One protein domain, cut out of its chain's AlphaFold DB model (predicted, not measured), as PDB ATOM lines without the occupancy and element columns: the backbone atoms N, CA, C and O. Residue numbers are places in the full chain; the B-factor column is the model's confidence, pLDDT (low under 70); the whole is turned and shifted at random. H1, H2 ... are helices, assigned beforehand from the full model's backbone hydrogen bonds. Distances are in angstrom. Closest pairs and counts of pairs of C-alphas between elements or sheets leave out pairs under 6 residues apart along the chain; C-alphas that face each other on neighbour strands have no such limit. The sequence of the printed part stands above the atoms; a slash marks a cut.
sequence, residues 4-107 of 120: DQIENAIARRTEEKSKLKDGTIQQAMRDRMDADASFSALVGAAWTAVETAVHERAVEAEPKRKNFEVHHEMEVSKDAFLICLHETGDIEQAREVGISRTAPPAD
ATOM      1  N   ASP A   4     116.137 154.548 117.792       77.25
ATOM      2  CA  ASP A   4     117.162 153.495 117.822       77.25
ATOM      3  C   ASP A   4     118.586 154.050 118.011       77.25
ATOM      4  O   ASP A   4     119.436 153.429 118.645       77.25
ATOM      5  N   GLN A   5     118.891 155.233 117.461       73.56
ATOM      6  CA  GLN A   5     120.201 155.868 117.656       73.56
ATOM      7  C   GLN A   5     120.386 156.348 119.098       73.56
ATOM      8  O   GLN A   5     121.512 156.331 119.602       73.56
ATOM      9  N   ILE A   6     119.297 156.759 119.747       75.88
ATOM     10  CA  ILE A   6     119.303 157.242 121.126       75.88
ATOM     11  C   ILE A   6     119.447 156.067 122.096       75.88
ATOM     12  O   ILE A   6     120.358 156.095 122.923       75.88
ATOM     13  N   GLU A   7     118.662 155.000 121.935       80.25
ATOM     14  CA  GLU A   7     118.778 153.777 122.748       80.25
ATOM     15  C   GLU A   7     120.186 153.171 122.659       80.25
ATOM     16  O   GLU A   7     120.813 152.854 123.670       80.25
ATOM     17  N   ASN A   8     120.755 153.110 121.451       83.00
ATOM     18  CA  ASN A   8     122.130 152.650 121.261       83.00
ATOM     19  C   ASN A   8     123.169 153.584 121.907       83.00
ATOM     20  O   ASN A   8     124.228 153.130 122.346       83.00
ATOM     21  N   ALA A   9     122.937 154.900 121.936       79.38
ATOM     22  CA  ALA A   9     123.826 155.840 122.622       79.38
ATOM     23  C   ALA A   9     123.769 155.661 124.146       79.38
ATOM     24  O   ALA A   9     124.818 155.646 124.791       79.38
ATOM     25  N   ILE A  10     122.574 155.456 124.697       81.56
ATOM     26  CA  ILE A  10     122.350 155.189 126.120       81.56
ATOM     27  C   ILE A  10     123.008 153.871 126.538       81.56
ATOM     28  O   ILE A  10     123.827 153.865 127.456       81.56
ATOM     29  N   ALA A  11     122.719 152.768 125.841       83.12
ATOM     30  CA  ALA A  11     123.257 151.449 126.176       83.12
ATOM     31  C   ALA A  11     124.793 151.448 126.185       83.12
ATOM     32  O   ALA A  11     125.416 150.996 127.148       83.12
ATOM     33  N   ARG A  12     125.411 152.050 125.157       85.62
ATOM     34  CA  ARG A  12     126.871 152.226 125.098       85.62
ATOM     35  C   ARG A  12     127.386 153.072 126.253       85.62
ATOM     36  O   ARG A  12     128.386 152.713 126.865       85.62
ATOM     37  N   ARG A  13     126.705 154.170 126.587       85.50
ATOM     38  CA  ARG A  13     127.137 155.035 127.686       85.50
ATOM     39  C   ARG A  13     127.086 154.317 129.034       85.50
ATOM     40  O   ARG A  13     127.975 154.508 129.862       85.50
ATOM     41  N   THR A  14     126.070 153.489 129.251       84.94
ATOM     42  CA  THR A  14     125.940 152.651 130.448       84.94
ATOM     43  C   THR A  14     127.075 151.634 130.539       84.94
ATOM     44  O   THR A  14     127.679 151.489 131.603       84.94
ATOM     45  N   GLU A  15     127.425 150.982 129.429       88.12
ATOM     46  CA  GLU A  15     128.572 150.070 129.366       88.12
ATOM     47  C   GLU A  15     129.892 150.793 129.680       88.12
ATOM     48  O   GLU A  15     130.647 150.355 130.548       88.12
ATOM     49  N   GLU A  16     130.151 151.934 129.039       88.81
ATOM     50  CA  GLU A  16     131.360 152.739 129.254       88.81
ATOM     51  C   GLU A  16     131.494 153.185 130.716       88.81
ATOM     52  O   GLU A  16     132.556 153.039 131.322       88.81
ATOM     53  N   LYS A  17     130.401 153.664 131.326       88.00
ATOM     54  CA  LYS A  17     130.387 154.007 132.755       88.00
ATOM     55  C   LYS A  17     130.678 152.800 133.639       88.00
ATOM     56  O   LYS A  17     131.369 152.946 134.644       88.00
ATOM     57  N   SER A  18     130.164 151.623 133.281       87.50
ATOM     58  CA  SER A  18     130.441 150.384 134.011       87.50
ATOM     59  C   SER A  18     131.932 150.034 133.970       87.50
ATOM     60  O   SER A  18     132.518 149.770 135.018       87.50
ATOM     61  N   LYS A  19     132.570 150.133 132.792       88.06
ATOM     62  CA  LYS A  19     134.014 149.886 132.608       88.06
ATOM     63  C   LYS A  19     134.898 150.837 133.419       88.06
ATOM     64  O   LYS A  19     135.977 150.451 133.846       88.06
ATOM     65  N   LEU A  20     134.447 152.072 133.630       89.44
ATOM     66  CA  LEU A  20     135.201 153.111 134.341       89.44
ATOM     67  C   LEU A  20     134.899 153.183 135.843       89.44
ATOM     68  O   LEU A  20     135.527 153.972 136.553       89.44
ATOM     69  N   LYS A  21     133.933 152.398 136.332       90.06
ATOM     70  CA  LYS A  21     133.396 152.501 137.696       90.06
ATOM     71  C   LYS A  21     134.426 152.184 138.778       90.06
ATOM     72  O   LYS A  21     134.372 152.779 139.852       90.06
ATOM     73  N   ASP A  22     135.317 151.234 138.524       90.50
ATOM     74  CA  ASP A  22     136.311 150.774 139.498       90.50
ATOM     75  C   ASP A  22     137.590 151.631 139.519       90.50
ATOM     76  O   ASP A  22     138.404 151.495 140.429       90.50
ATOM     77  N   GLY A  23     137.750 152.540 138.552       90.69
ATOM     78  CA  GLY A  23     138.911 153.420 138.438       90.69
ATOM     79  C   GLY A  23     140.155 152.771 137.820       90.69
ATOM     80  O   GLY A  23     141.166 153.461 137.658       90.69
ATOM     81  N   THR A  24     140.118 151.483 137.468       94.00
ATOM     82  CA  THR A  24     141.299 150.721 137.029       94.00
ATOM     83  C   THR A  24     141.870 151.273 135.727       94.00
ATOM     84  O   THR A  24     143.077 151.488 135.621       94.00
ATOM     85  N   ILE A  25     141.008 151.572 134.752       93.56
ATOM     86  CA  ILE A  25     141.417 152.126 133.453       93.56
ATOM     87  C   ILE A  25     142.072 153.500 133.638       93.56
ATOM     88  O   ILE A  25     143.125 153.777 133.062       93.56
ATOM     89  N   GLN A  26     141.476 154.360 134.467       93.50
ATOM     90  CA  GLN A  26     141.986 155.705 134.724       93.50
ATOM     91  C   GLN A  26     143.348 155.659 135.419       93.50
ATOM     92  O   GLN A  26     144.240 156.431 135.061       93.50
ATOM     93  N   GLN A  27     143.516 154.754 136.385       94.81
ATOM     94  CA  GLN A  27     144.789 154.574 137.074       94.81
ATOM     95  C   GLN A  27     145.856 154.003 136.134       94.81
ATOM     96  O   GLN A  27     146.935 154.577 136.041       94.81
ATOM     97  N   ALA A  28     145.540 152.964 135.357       93.56
ATOM     98  CA  ALA A  28     146.475 152.366 134.404       93.56
ATOM     99  C   ALA A  28     146.953 153.367 133.337       93.56
ATOM    100  O   ALA A  28     148.134 153.394 132.991       93.56
ATOM    101  N   MET A  29     146.058 154.221 132.829       94.00
ATOM    102  CA  MET A  29     146.439 155.281 131.891       94.00
ATOM    103  C   MET A  29     147.317 156.342 132.551       94.00
ATOM    104  O   MET A  29     148.284 156.782 131.935       94.00
ATOM    105  N   ARG A  30     147.021 156.727 133.799       94.69
ATOM    106  CA  ARG A  30     147.864 157.656 134.561       94.69
ATOM    107  C   ARG A  30     149.268 157.091 134.753       94.69
ATOM    108  O   ARG A  30     150.223 157.745 134.355       94.69
ATOM    109  N   ASP A  31     149.377 155.861 135.243       96.50
ATOM    110  CA  ASP A  31     150.665 155.200 135.475       96.50
ATOM    111  C   ASP A  31     151.478 155.092 134.176       96.50
ATOM    112  O   ASP A  31     152.686 155.330 134.163       96.50
ATOM    113  N   ARG A  32     150.813 154.789 133.053       94.25
ATOM    114  CA  ARG A  32     151.460 154.724 131.738       94.25
ATOM    115  C   ARG A  32     151.960 156.089 131.261       94.25
ATOM    116  O   ARG A  32     153.061 156.166 130.724       94.25
ATOM    117  N   MET A  33     151.176 157.152 131.438       94.31
ATOM    118  CA  MET A  33     151.587 158.516 131.078       94.31
ATOM    119  C   MET A  33     152.713 159.039 131.978       94.31
ATOM    120  O   MET A  33     153.591 159.746 131.489       94.31
ATOM    121  N   ASP A  34     152.713 158.672 133.260       96.00
ATOM    122  CA  ASP A  34     153.770 159.041 134.208       96.00
ATOM    123  C   ASP A  34     155.089 158.313 133.891       96.00
ATOM    124  O   ASP A  34     156.173 158.870 134.074       96.00
ATOM    125  N   ALA A  35     155.008 157.079 133.383       96.44
ATOM    126  CA  ALA A  35     156.171 156.275 133.011       96.44
ATOM    127  C   ALA A  35     156.772 156.631 131.636       96.44
ATOM    128  O   ALA A  35     157.966 156.412 131.426       96.44
ATOM    129  N   ASP A  36     155.978 157.160 130.698       96.75
ATOM    130  CA  ASP A  36     156.409 157.466 129.329       96.75
ATOM    131  C   ASP A  36     155.969 158.873 128.894       96.75
ATOM    132  O   ASP A  36     154.838 159.114 128.466       96.75
ATOM    133  N   ALA A  37     156.920 159.809 128.945       95.81
ATOM    134  CA  ALA A  37     156.706 161.199 128.554       95.81
ATOM    135  C   ALA A  37     156.376 161.369 127.059       95.81
ATOM    136  O   ALA A  37     155.650 162.296 126.697       95.81
ATOM    137  N   SER A  38     156.887 160.492 126.187       96.38
ATOM    138  CA  SER A  38     156.591 160.562 124.749       96.38
ATOM    139  C   SER A  38     155.163 160.105 124.485       96.38
ATOM    140  O   SER A  38     154.418 160.780 123.775       96.38
ATOM    141  N   PHE A  39     154.753 159.004 125.117       94.88
ATOM    142  CA  PHE A  39     153.366 158.553 125.101       94.88
ATOM    143  C   PHE A  39     152.427 159.624 125.664       94.88
ATOM    144  O   PHE A  39     151.436 159.959 125.022       94.88
ATOM    145  N   SER A  40     152.773 160.223 126.805       95.94
ATOM    146  CA  SER A  40     152.008 161.314 127.418       95.94
ATOM    147  C   SER A  40     151.829 162.508 126.471       95.94
ATOM    148  O   SER A  40     150.711 162.996 126.297       95.94
ATOM    149  N   ALA A  41     152.888 162.930 125.773       96.56
ATOM    150  CA  ALA A  41     152.808 164.015 124.796       96.56
ATOM    151  C   ALA A  41     151.892 163.675 123.604       96.56
ATOM    152  O   ALA A  41     151.088 164.509 123.187       96.56
ATOM    153  N   LEU A  42     151.982 162.451 123.074       97.06
ATOM    154  CA  LEU A  42     151.143 161.995 121.959       97.06
ATOM    155  C   LEU A  42     149.668 161.881 122.362       97.06
ATOM    156  O   LEU A  42     148.794 162.346 121.631       97.06
ATOM    157  N   VAL A  43     149.395 161.314 123.539       96.38
ATOM    158  CA  VAL A  43     148.043 161.227 124.105       96.38
ATOM    159  C   VAL A  43     147.477 162.620 124.365       96.38
ATOM    160  O   VAL A  43     146.327 162.875 124.018       96.38
ATOM    161  N   GLY A  44     148.282 163.538 124.904       95.94
ATOM    162  CA  GLY A  44     147.892 164.931 125.113       95.94
ATOM    163  C   GLY A  44     147.503 165.627 123.808       95.94
ATOM    164  O   GLY A  44     146.430 166.218 123.728       95.94
ATOM    165  N   ALA A  45     148.320 165.496 122.758       97.19
ATOM    166  CA  ALA A  45     148.018 166.067 121.445       97.19
ATOM    167  C   ALA A  45     146.743 165.470 120.823       97.19
ATOM    168  O   ALA A  45     145.912 166.200 120.277       97.19
ATOM    169  N   ALA A  46     146.561 164.151 120.931       96.75
ATOM    170  CA  ALA A  46     145.356 163.475 120.463       96.75
ATOM    171  C   ALA A  46     144.110 163.942 121.224       96.75
ATOM    172  O   ALA A  46     143.083 164.218 120.605       96.75
ATOM    173  N   TRP A  47     144.211 164.092 122.546       96.81
ATOM    174  CA  TRP A  47     143.126 164.595 123.380       96.81
ATOM    175  C   TRP A  47     142.756 166.045 123.037       96.81
ATOM    176  O   TRP A  47     141.582 166.331 122.835       96.81
ATOM    177  N   THR A  48     143.731 166.939 122.848       96.88
ATOM    178  CA  THR A  48     143.466 168.324 122.410       96.88
ATOM    179  C   THR A  48     142.730 168.383 121.067       96.88
ATOM    180  O   THR A  48     141.876 169.250 120.862       96.88
ATOM    181  N   ALA A  49     143.011 167.455 120.147       95.25
ATOM    182  CA  ALA A  49     142.269 167.356 118.891       95.25
ATOM    183  C   ALA A  49     140.806 166.925 119.111       95.25
ATOM    184  O   ALA A  49     139.910 167.477 118.469       95.25
ATOM    185  N   VAL A  50     140.549 165.996 120.043       94.69
ATOM    186  CA  VAL A  50     139.181 165.624 120.453       94.69
ATOM    187  C   VAL A  50     138.459 166.830 121.053       94.69
ATOM    188  O   VAL A  50     137.354 167.149 120.618       94.69
ATOM    189  N   GLU A  51     139.089 167.528 122.003       93.38
ATOM    190  CA  GLU A  51     138.498 168.696 122.669       93.38
ATOM    191  C   GLU A  51     138.102 169.778 121.665       93.38
ATOM    192  O   GLU A  51     136.995 170.317 121.726       93.38
ATOM    193  N   THR A  52     138.991 170.052 120.710       92.81
ATOM    194  CA  THR A  52     138.766 171.039 119.652       92.81
ATOM    195  C   THR A  52     137.574 170.641 118.785       92.81
ATOM    196  O   THR A  52     136.645 171.430 118.631       92.81
ATOM    197  N   ALA A  53     137.535 169.397 118.301       92.00
ATOM    198  CA  ALA A  53     136.452 168.915 117.443       92.00
ATOM    199  C   ALA A  53     135.084 168.888 118.151       92.00
ATOM    200  O   ALA A  53     134.054 169.179 117.538       92.00
ATOM    201  N   VAL A  54     135.050 168.536 119.441       88.75
ATOM    202  CA  VAL A  54     133.822 168.576 120.254       88.75
ATOM    203  C   VAL A  54     133.372 170.022 120.467       88.75
ATOM    204  O   VAL A  54     132.182 170.323 120.341       88.75
ATOM    205  N   HIS A  55     134.307 170.930 120.750       87.25
ATOM    206  CA  HIS A  55     134.006 172.345 120.937       87.25
ATOM    207  C   HIS A  55     133.483 173.002 119.653       87.25
ATOM    208  O   HIS A  55     132.440 173.653 119.690       87.25
ATOM    209  N   GLU A  56     134.154 172.795 118.519       87.75
ATOM    210  CA  GLU A  56     133.742 173.322 117.212       87.75
ATOM    211  C   GLU A  56     132.333 172.855 116.848       87.75
ATOM    212  O   GLU A  56     131.469 173.681 116.557       87.75
ATOM    213  N   ARG A  57     132.042 171.556 116.996       84.62
ATOM    214  CA  ARG A  57     130.697 171.010 116.769       84.62
ATOM    215  C   ARG A  57     129.647 171.651 117.667       84.62
ATOM    216  O   ARG A  57     128.531 171.917 117.221       84.62
ATOM    217  N   ALA A  58     129.973 171.879 118.938       80.88
ATOM    218  CA  ALA A  58     129.048 172.513 119.864       80.88
ATOM    219  C   ALA A  58     128.743 173.964 119.466       80.88
ATOM    220  O   ALA A  58     127.580 174.365 119.519       80.88
ATOM    221  N   VAL A  59     129.761 174.715 119.041       78.62
ATOM    222  CA  VAL A  59     129.627 176.100 118.566       78.62
ATOM    223  C   VAL A  59     128.847 176.169 117.249       78.62
ATOM    224  O   VAL A  59     127.992 177.044 117.105       78.62
ATOM    225  N   GLU A  60     129.105 175.254 116.312       79.56
ATOM    226  CA  GLU A  60     128.401 175.168 115.024       79.56
ATOM    227  C   GLU A  60     126.925 174.802 115.187       79.56
ATOM    228  O   GLU A  60     126.070 175.406 114.538       79.56
ATOM    229  N   ALA A  61     126.621 173.824 116.047       71.81
ATOM    230  CA  ALA A  61     125.253 173.379 116.282       71.81
ATOM    231  C   ALA A  61     124.409 174.502 116.894       71.81
ATOM    232  O   ALA A  61     123.340 174.822 116.378       71.81
ATOM    233  N   GLU A  62     124.904 175.124 117.969       71.81
ATOM    234  CA  GLU A  62     124.257 176.266 118.607       71.81
ATOM    235  C   GLU A  62     125.294 177.183 119.279       71.81
ATOM    236  O   GLU A  62     125.837 176.842 120.331       71.81
ATOM    237  N   PRO A  63     125.485 178.426 118.802       64.19
ATOM    238  CA  PRO A  63     126.427 179.369 119.420       64.19
ATOM    239  C   PRO A  63     126.110 179.733 120.882       64.19
ATOM    240  O   PRO A  63     126.927 180.344 121.564       64.19
ATOM    241  N   LYS A  64     124.899 179.411 121.361       63.69
ATOM    242  CA  LYS A  64     124.428 179.647 122.736       63.69
ATOM    243  C   LYS A  64     124.236 178.355 123.531       63.69
ATOM    244  O   LYS A  64     123.568 178.393 124.570       63.69
ATOM    245  N   ARG A  65     124.775 177.228 123.054       64.19
ATOM    246  CA  ARG A  65     124.666 175.948 123.754       64.19
ATOM    247  C   ARG A  65     125.143 176.113 125.191       64.19
ATOM    248  O   ARG A  65     126.133 176.794 125.466       64.19
ATOM    249  N   LYS A  66     124.400 175.546 126.137       66.06
ATOM    250  CA  LYS A  66     124.689 175.759 127.556       66.06
ATOM    251  C   LYS A  66     125.997 175.051 127.900       66.06
ATOM    252  O   LYS A  66     126.179 173.893 127.535       66.06
ATOM    253  N   ASN A  67     126.877 175.712 128.657       68.69
ATOM    254  CA  ASN A  67     128.193 175.165 129.020       68.69
ATOM    255  C   ASN A  67     128.117 173.730 129.573       68.69
ATOM    256  O   ASN A  67     128.977 172.914 129.262       68.69
ATOM    257  N   PHE A  68     127.077 173.393 130.349       64.75
ATOM    258  CA  PHE A  68     126.920 172.047 130.910       64.75
ATOM    259  C   PHE A  68     126.720 170.951 129.851       64.75
ATOM    260  O   PHE A  68     127.141 169.822 130.071       64.75
ATOM    261  N   GLU A  69     126.102 171.260 128.709       72.44
ATOM    262  CA  GLU A  69     125.876 170.289 127.629       72.44
ATOM    263  C   GLU A  69     127.187 169.982 126.911       72.44
ATOM    264  O   GLU A  69     127.486 168.826 126.627       72.44
ATOM    265  N   VAL A  70     128.009 171.015 126.700       78.56
ATOM    266  CA  VAL A  70     129.356 170.879 126.133       78.56
ATOM    267  C   VAL A  70     130.268 170.111 127.087       78.56
ATOM    268  O   VAL A  70     130.989 169.216 126.657       78.56
ATOM    269  N   HIS A  71     130.201 170.400 128.391       81.75
ATOM    270  CA  HIS A  71     130.926 169.631 129.404       81.75
ATOM    271  C   HIS A  71     130.507 168.160 129.414       81.75
ATOM    272  O   HIS A  71     131.372 167.289 129.447       81.75
ATOM    273  N   HIS A  72     129.208 167.869 129.329       83.69
ATOM    274  CA  HIS A  72     128.728 166.492 129.299       83.69
ATOM    275  C   HIS A  72     129.187 165.739 128.039       83.69
ATOM    276  O   HIS A  72     129.621 164.592 128.125       83.69
ATOM    277  N   GLU A  73     129.153 166.387 126.871       85.25
ATOM    278  CA  GLU A  73     129.671 165.812 125.622       85.25
ATOM    279  C   GLU A  73     131.185 165.567 125.694       85.25
ATOM    280  O   GLU A  73     131.668 164.528 125.236       85.25
ATOM    281  N   MET A  74     131.923 166.455 126.364       89.81
ATOM    282  CA  MET A  74     133.350 166.275 126.618       89.81
ATOM    283  C   MET A  74     133.640 165.085 127.540       89.81
ATOM    284  O   MET A  74     134.536 164.295 127.253       89.81
ATOM    285  N   GLU A  75     132.880 164.916 128.626       89.88
ATOM    286  CA  GLU A  75     133.021 163.770 129.537       89.88
ATOM    287  C   GLU A  75     132.774 162.443 128.818       89.88
ATOM    288  O   GLU A  75     133.541 161.494 128.959       89.88
ATOM    289  N   VAL A  76     131.715 162.386 128.013       90.38
ATOM    290  CA  VAL A  76     131.375 161.208 127.212       90.38
ATOM    291  C   VAL A  76     132.502 160.886 126.219       90.38
ATOM    292  O   VAL A  76     132.903 159.729 126.092       90.38
ATOM    293  N   SER A  77     133.049 161.906 125.555       92.88
ATOM    294  CA  SER A  77     134.159 161.759 124.605       92.88
ATOM    295  C   SER A  77     135.447 161.294 125.289       92.88
ATOM    296  O   SER A  77     136.154 160.433 124.768       92.88
ATOM    297  N   LYS A  78     135.728 161.818 126.488       94.19
ATOM    298  CA  LYS A  78     136.882 161.435 127.310       94.19
ATOM    299  C   LYS A  78     136.830 159.975 127.728       94.19
ATOM    300  O   LYS A  78     137.828 159.268 127.624       94.19
ATOM    301  N   ASP A  79     135.673 159.528 128.189       93.75
ATOM    302  CA  ASP A  79     135.488 158.156 128.645       93.75
ATOM    303  C   ASP A  79     135.680 157.164 127.495       93.75
ATOM    304  O   ASP A  79     136.436 156.201 127.628       93.75
ATOM    305  N   ALA A  80     135.077 157.444 126.337       93.88
ATOM    306  CA  ALA A  80     135.240 156.625 125.139       93.88
ATOM    307  C   ALA A  80     136.701 156.595 124.651       93.88
ATOM    308  O   ALA A  80     137.215 155.528 124.307       93.88
ATOM    309  N   PHE A  81     137.385 157.745 124.679       96.44
ATOM    310  CA  PHE A  81     138.810 157.854 124.360       96.44
ATOM    311  C   PHE A  81     139.666 156.983 125.291       96.44
ATOM    312  O   PHE A  81     140.465 156.178 124.817       96.44
ATOM    313  N   LEU A  82     139.482 157.106 126.611       95.31
ATOM    314  CA  LEU A  82     140.277 156.379 127.606       95.31
ATOM    315  C   LEU A  82     140.067 154.867 127.525       95.31
ATOM    316  O   LEU A  82     141.038 154.117 127.597       95.31
ATOM    317  N   ILE A  83     138.819 154.423 127.354       94.56
ATOM    318  CA  ILE A  83     138.494 153.001 127.197       94.56
ATOM    319  C   ILE A  83     139.165 152.452 125.939       94.56
ATOM    320  O   ILE A  83     139.877 151.452 126.015       94.56
ATOM    321  N   CYS A  84     138.997 153.124 124.796       96.06
ATOM    322  CA  CYS A  84     139.572 152.667 123.534       96.06
ATOM    323  C   CYS A  84     141.103 152.627 123.591       96.06
ATOM    324  O   CYS A  84     141.705 151.621 123.212       96.06
ATOM    325  N   LEU A  85     141.737 153.672 124.129       96.19
ATOM    326  CA  LEU A  85     143.190 153.729 124.275       96.19
ATOM    327  C   LEU A  85     143.719 152.616 125.185       96.19
ATOM    328  O   LEU A  85     144.756 152.020 124.895       96.19
ATOM    329  N   HIS A  86     143.012 152.323 126.275       96.12
ATOM    330  CA  HIS A  86     143.376 151.240 127.181       96.12
ATOM    331  C   HIS A  86     143.232 149.863 126.518       96.12
ATOM    332  O   HIS A  86     144.112 149.019 126.668       96.12
ATOM    333  N   GLU A  87     142.133 149.615 125.804       94.56
ATOM    334  CA  GLU A  87     141.837 148.313 125.190       94.56
ATOM    335  C   GLU A  87     142.720 148.006 123.971       94.56
ATOM    336  O   GLU A  87     143.066 146.849 123.741       94.56
ATOM    337  N   THR A  88     143.091 149.025 123.192       94.50
ATOM    338  CA  THR A  88     143.755 148.847 121.885       94.50
ATOM    339  C   THR A  88     145.217 149.282 121.882       94.50
ATOM    340  O   THR A  88     146.018 148.772 121.102       94.50
ATOM    341  N   GLY A  89     145.583 150.232 122.748       93.00
ATOM    342  CA  GLY A  89     146.881 150.898 122.711       93.00
ATOM    343  C   GLY A  89     147.078 151.851 121.525       93.00
ATOM    344  O   GLY A  89     148.167 152.416 121.418       93.00
ATOM    345  N   ASP A  90     146.067 152.048 120.676       96.50
ATOM    346  CA  ASP A  90     146.127 152.887 119.478       96.50
ATOM    347  C   ASP A  90     145.590 154.299 119.769       96.50
ATOM    348  O   ASP A  90     144.419 154.506 120.095       96.50
ATOM    349  N   ILE A  91     146.477 155.291 119.660       96.38
ATOM    350  CA  ILE A  91     146.175 156.698 119.946       96.38
ATOM    351  C   ILE A  91     145.300 157.318 118.847       96.38
ATOM    352  O   ILE A  91     144.432 158.142 119.147       96.38
ATOM    353  N   GLU A  92     145.508 156.943 117.585       95.88
ATOM    354  CA  GLU A  92     144.737 157.488 116.464       95.88
ATOM    355  C   GLU A  92     143.310 156.950 116.495       95.88
ATOM    356  O   GLU A  92     142.355 157.726 116.384       95.88
ATOM    357  N   GLN A  93     143.161 155.654 116.765       96.19
ATOM    358  CA  GLN A  93     141.850 155.041 116.943       96.19
ATOM    359  C   GLN A  93     141.110 155.635 118.148       96.19
ATOM    360  O   GLN A  93     139.935 155.996 118.033       96.19
ATOM    361  N   ALA A  94     141.787 155.803 119.288       96.19
ATOM    362  CA  ALA A  94     141.188 156.422 120.469       96.19
ATOM    363  C   ALA A  94     140.707 157.852 120.187       96.19
ATOM    364  O   ALA A  94     139.606 158.226 120.601       96.19
ATOM    365  N   ARG A  95     141.489 158.638 119.433       96.38
ATOM    366  CA  ARG A  95     141.102 159.981 118.974       96.38
ATOM    367  C   ARG A  95     139.827 159.938 118.134       96.38
ATOM    368  O   ARG A  95     138.908 160.708 118.393       96.38
ATOM    369  N   GLU A  96     139.752 159.058 117.139       95.94
ATOM    370  CA  GLU A  96     138.576 158.934 116.266       95.94
ATOM    371  C   GLU A  96     137.320 158.512 117.037       95.94
ATOM    372  O   GLU A  96     136.236 159.073 116.838       95.94
ATOM    373  N   VAL A  97     137.465 157.573 117.973       93.75
ATOM    374  CA  VAL A  97     136.378 157.153 118.865       93.75
ATOM    375  C   VAL A  97     135.928 158.310 119.757       93.75
ATOM    376  O   VAL A  97     134.727 158.559 119.851       93.75
ATOM    377  N   GLY A  98     136.863 159.056 120.348       93.00
ATOM    378  CA  GLY A  98     136.563 160.238 121.156       93.00
ATOM    379  C   GLY A  98     135.805 161.306 120.367       93.00
ATOM    380  O   GLY A  98     134.764 161.768 120.818       93.00
ATOM    381  N   ILE A  99     136.268 161.645 119.157       92.44
ATOM    382  CA  ILE A  99     135.600 162.625 118.283       92.44
ATOM    383  C   ILE A  99     134.201 162.145 117.897       92.44
ATOM    384  O   ILE A  99     133.246 162.916 117.947       92.44
ATOM    385  N   SER A 100     134.053 160.890 117.477       88.06
ATOM    386  CA  SER A 100     132.770 160.383 116.975       88.06
ATOM    387  C   SER A 100     131.715 160.192 118.065       88.06
ATOM    388  O   SER A 100     130.532 160.021 117.750       88.06
ATOM    389  N   ARG A 101     132.106 160.211 119.343       86.31
ATOM    390  CA  ARG A 101     131.169 160.029 120.443       86.31
ATOM    391  C   ARG A 101     130.363 161.308 120.687       86.31
ATOM    392  O   ARG A 101     130.857 162.427 120.611       86.31
ATOM    393  N   THR A 102     129.078 161.116 120.964       80.62
ATOM    394  CA  THR A 102     128.118 162.181 121.264       80.62
ATOM    395  C   THR A 102     127.362 161.820 122.528       80.62
ATOM    396  O   THR A 102     126.976 160.660 122.707       80.62
ATOM    397  N   ALA A 103     127.112 162.804 123.388       73.94
ATOM    398  CA  ALA A 103     126.255 162.603 124.544       73.94
ATOM    399  C   ALA A 103     124.809 162.280 124.113       73.94
ATOM    400  O   ALA A 103     124.310 162.883 123.157       73.94
ATOM    401  N   PRO A 104     124.114 161.365 124.810       70.69
ATOM    402  CA  PRO A 104     122.673 161.231 124.655       70.69
ATOM    403  C   PRO A 104     121.958 162.532 125.084       70.69
ATOM    404  O   PRO A 104     122.495 163.291 125.898       70.69
ATOM    405  N   PRO A 105     120.753 162.822 124.555       65.81
ATOM    406  CA  PRO A 105     120.013 164.038 124.896       65.81
ATOM    407  C   PRO A 105     119.740 164.139 126.404       65.81
ATOM    408  O   PRO A 105     119.211 163.202 127.006       65.81
ATOM    409  N   ALA A 106     120.048 165.292 127.011       60.53
ATOM    410  CA  ALA A 106     119.926 165.507 128.460       60.53
ATOM    411  C   ALA A 106     118.500 165.274 129.003       60.53
ATOM    412  O   ALA A 106     118.339 164.797 130.128       60.53
ATOM    413  N   ASP A 107     117.476 165.551 128.191       58.88
ATOM    414  CA  ASP A 107     116.066 165.369 128.554       58.88
ATOM    415  C   ASP A 107     115.655 163.891 128.661       58.88
ATOM    416  O   ASP A 107     114.710 163.570 129.375       58.88
TER     417      ASP A 107
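This is residues 4 to 107 of the 120 residues of an uncharacterized protein of Sulfitobacter litoralis (UniProt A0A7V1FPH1). Look first for three helices, H3, H4 and H5, packed in a small up-and-down bundle, each running against the one before it in the chain; H4 runs through the middle of the whole. H1 crosses H4 on the side away from H3, and H2 spans one end of the model from H1 to H3, while H3 lies along the longest axis. The printed part has 104 residues with five named helices, H1 to H5 in order along the chain, no named strand, and the class all helix. It is compact, with a radius of gyration of the C-alphas of 14.1 A and spans of 40 by 27 by 20 A.

Start at H3, residues 37 to 61. It touches H5, residues 91 to 100, closest at the C-alphas of Val 50 and Ile 99, 5.2 A apart, at a shallow tilt of 16 degrees, the same way. With residues 50 to 58 alone, H3 touches residues 70 to 77 of H4, residues 67 to 88; the closest C-alphas, of Ala 58 and Val 70, are 6.5 A apart. This helical hairpin runs opposite ways at a tilt of 38 degrees, only just steep. H4 and H5 form another helical hairpin: residues 77 to 85 of H4 touch H5, closest at the C-alphas of Ser 77 and Gly 98, 4.5 A apart, opposite ways at 34 degrees, only just shallow. H4 is the hub, touching four helices. On it, residues 76 to 83 touch residues 13 to 20 of H1, residues 4 to 20; the closest C-alphas, of Glu 16 and Asp 79, are 6.8 A apart, and the tilt is steep at 65 degrees. Residues 25 to 29 of H2, residues 24 to 35, touch residues 82 to 86 of H4, about perpendicular at 76 degrees, closest at the C-alphas of Ile 25 and His 86, 6.6 A apart. H2 and H3 touch only at the corner by their link, closest at the C-alphas of Met 33 and Ser 40, 4.6 A apart. H1 is apart from H3 and H5. In H1 to H5 every O i to N i+4 pair is within hydrogen-bond range.

Find C-alpha 37 at (156.706, 161.199, 128.554); from there H3 runs 35.9 A to C-alpha 61 at (125.253, 173.379, 116.282). H4 is 31.4 A long and H1 24.5 A; H1 begins at C-alpha 4, (117.162, 153.495, 117.822). H2 measures 16.4 A and H5 14.2 A.

The C-alphas of Asp 4 and Ala 35, the two farthest apart, are 42.0 A apart. The printed part has no cut, and its four links between helices are tight. Residues 60 to 65 stand free. Look for pLDDT under 70 at residues 63 to 68 and 105 to 107; the mean of the printed part is 87.6.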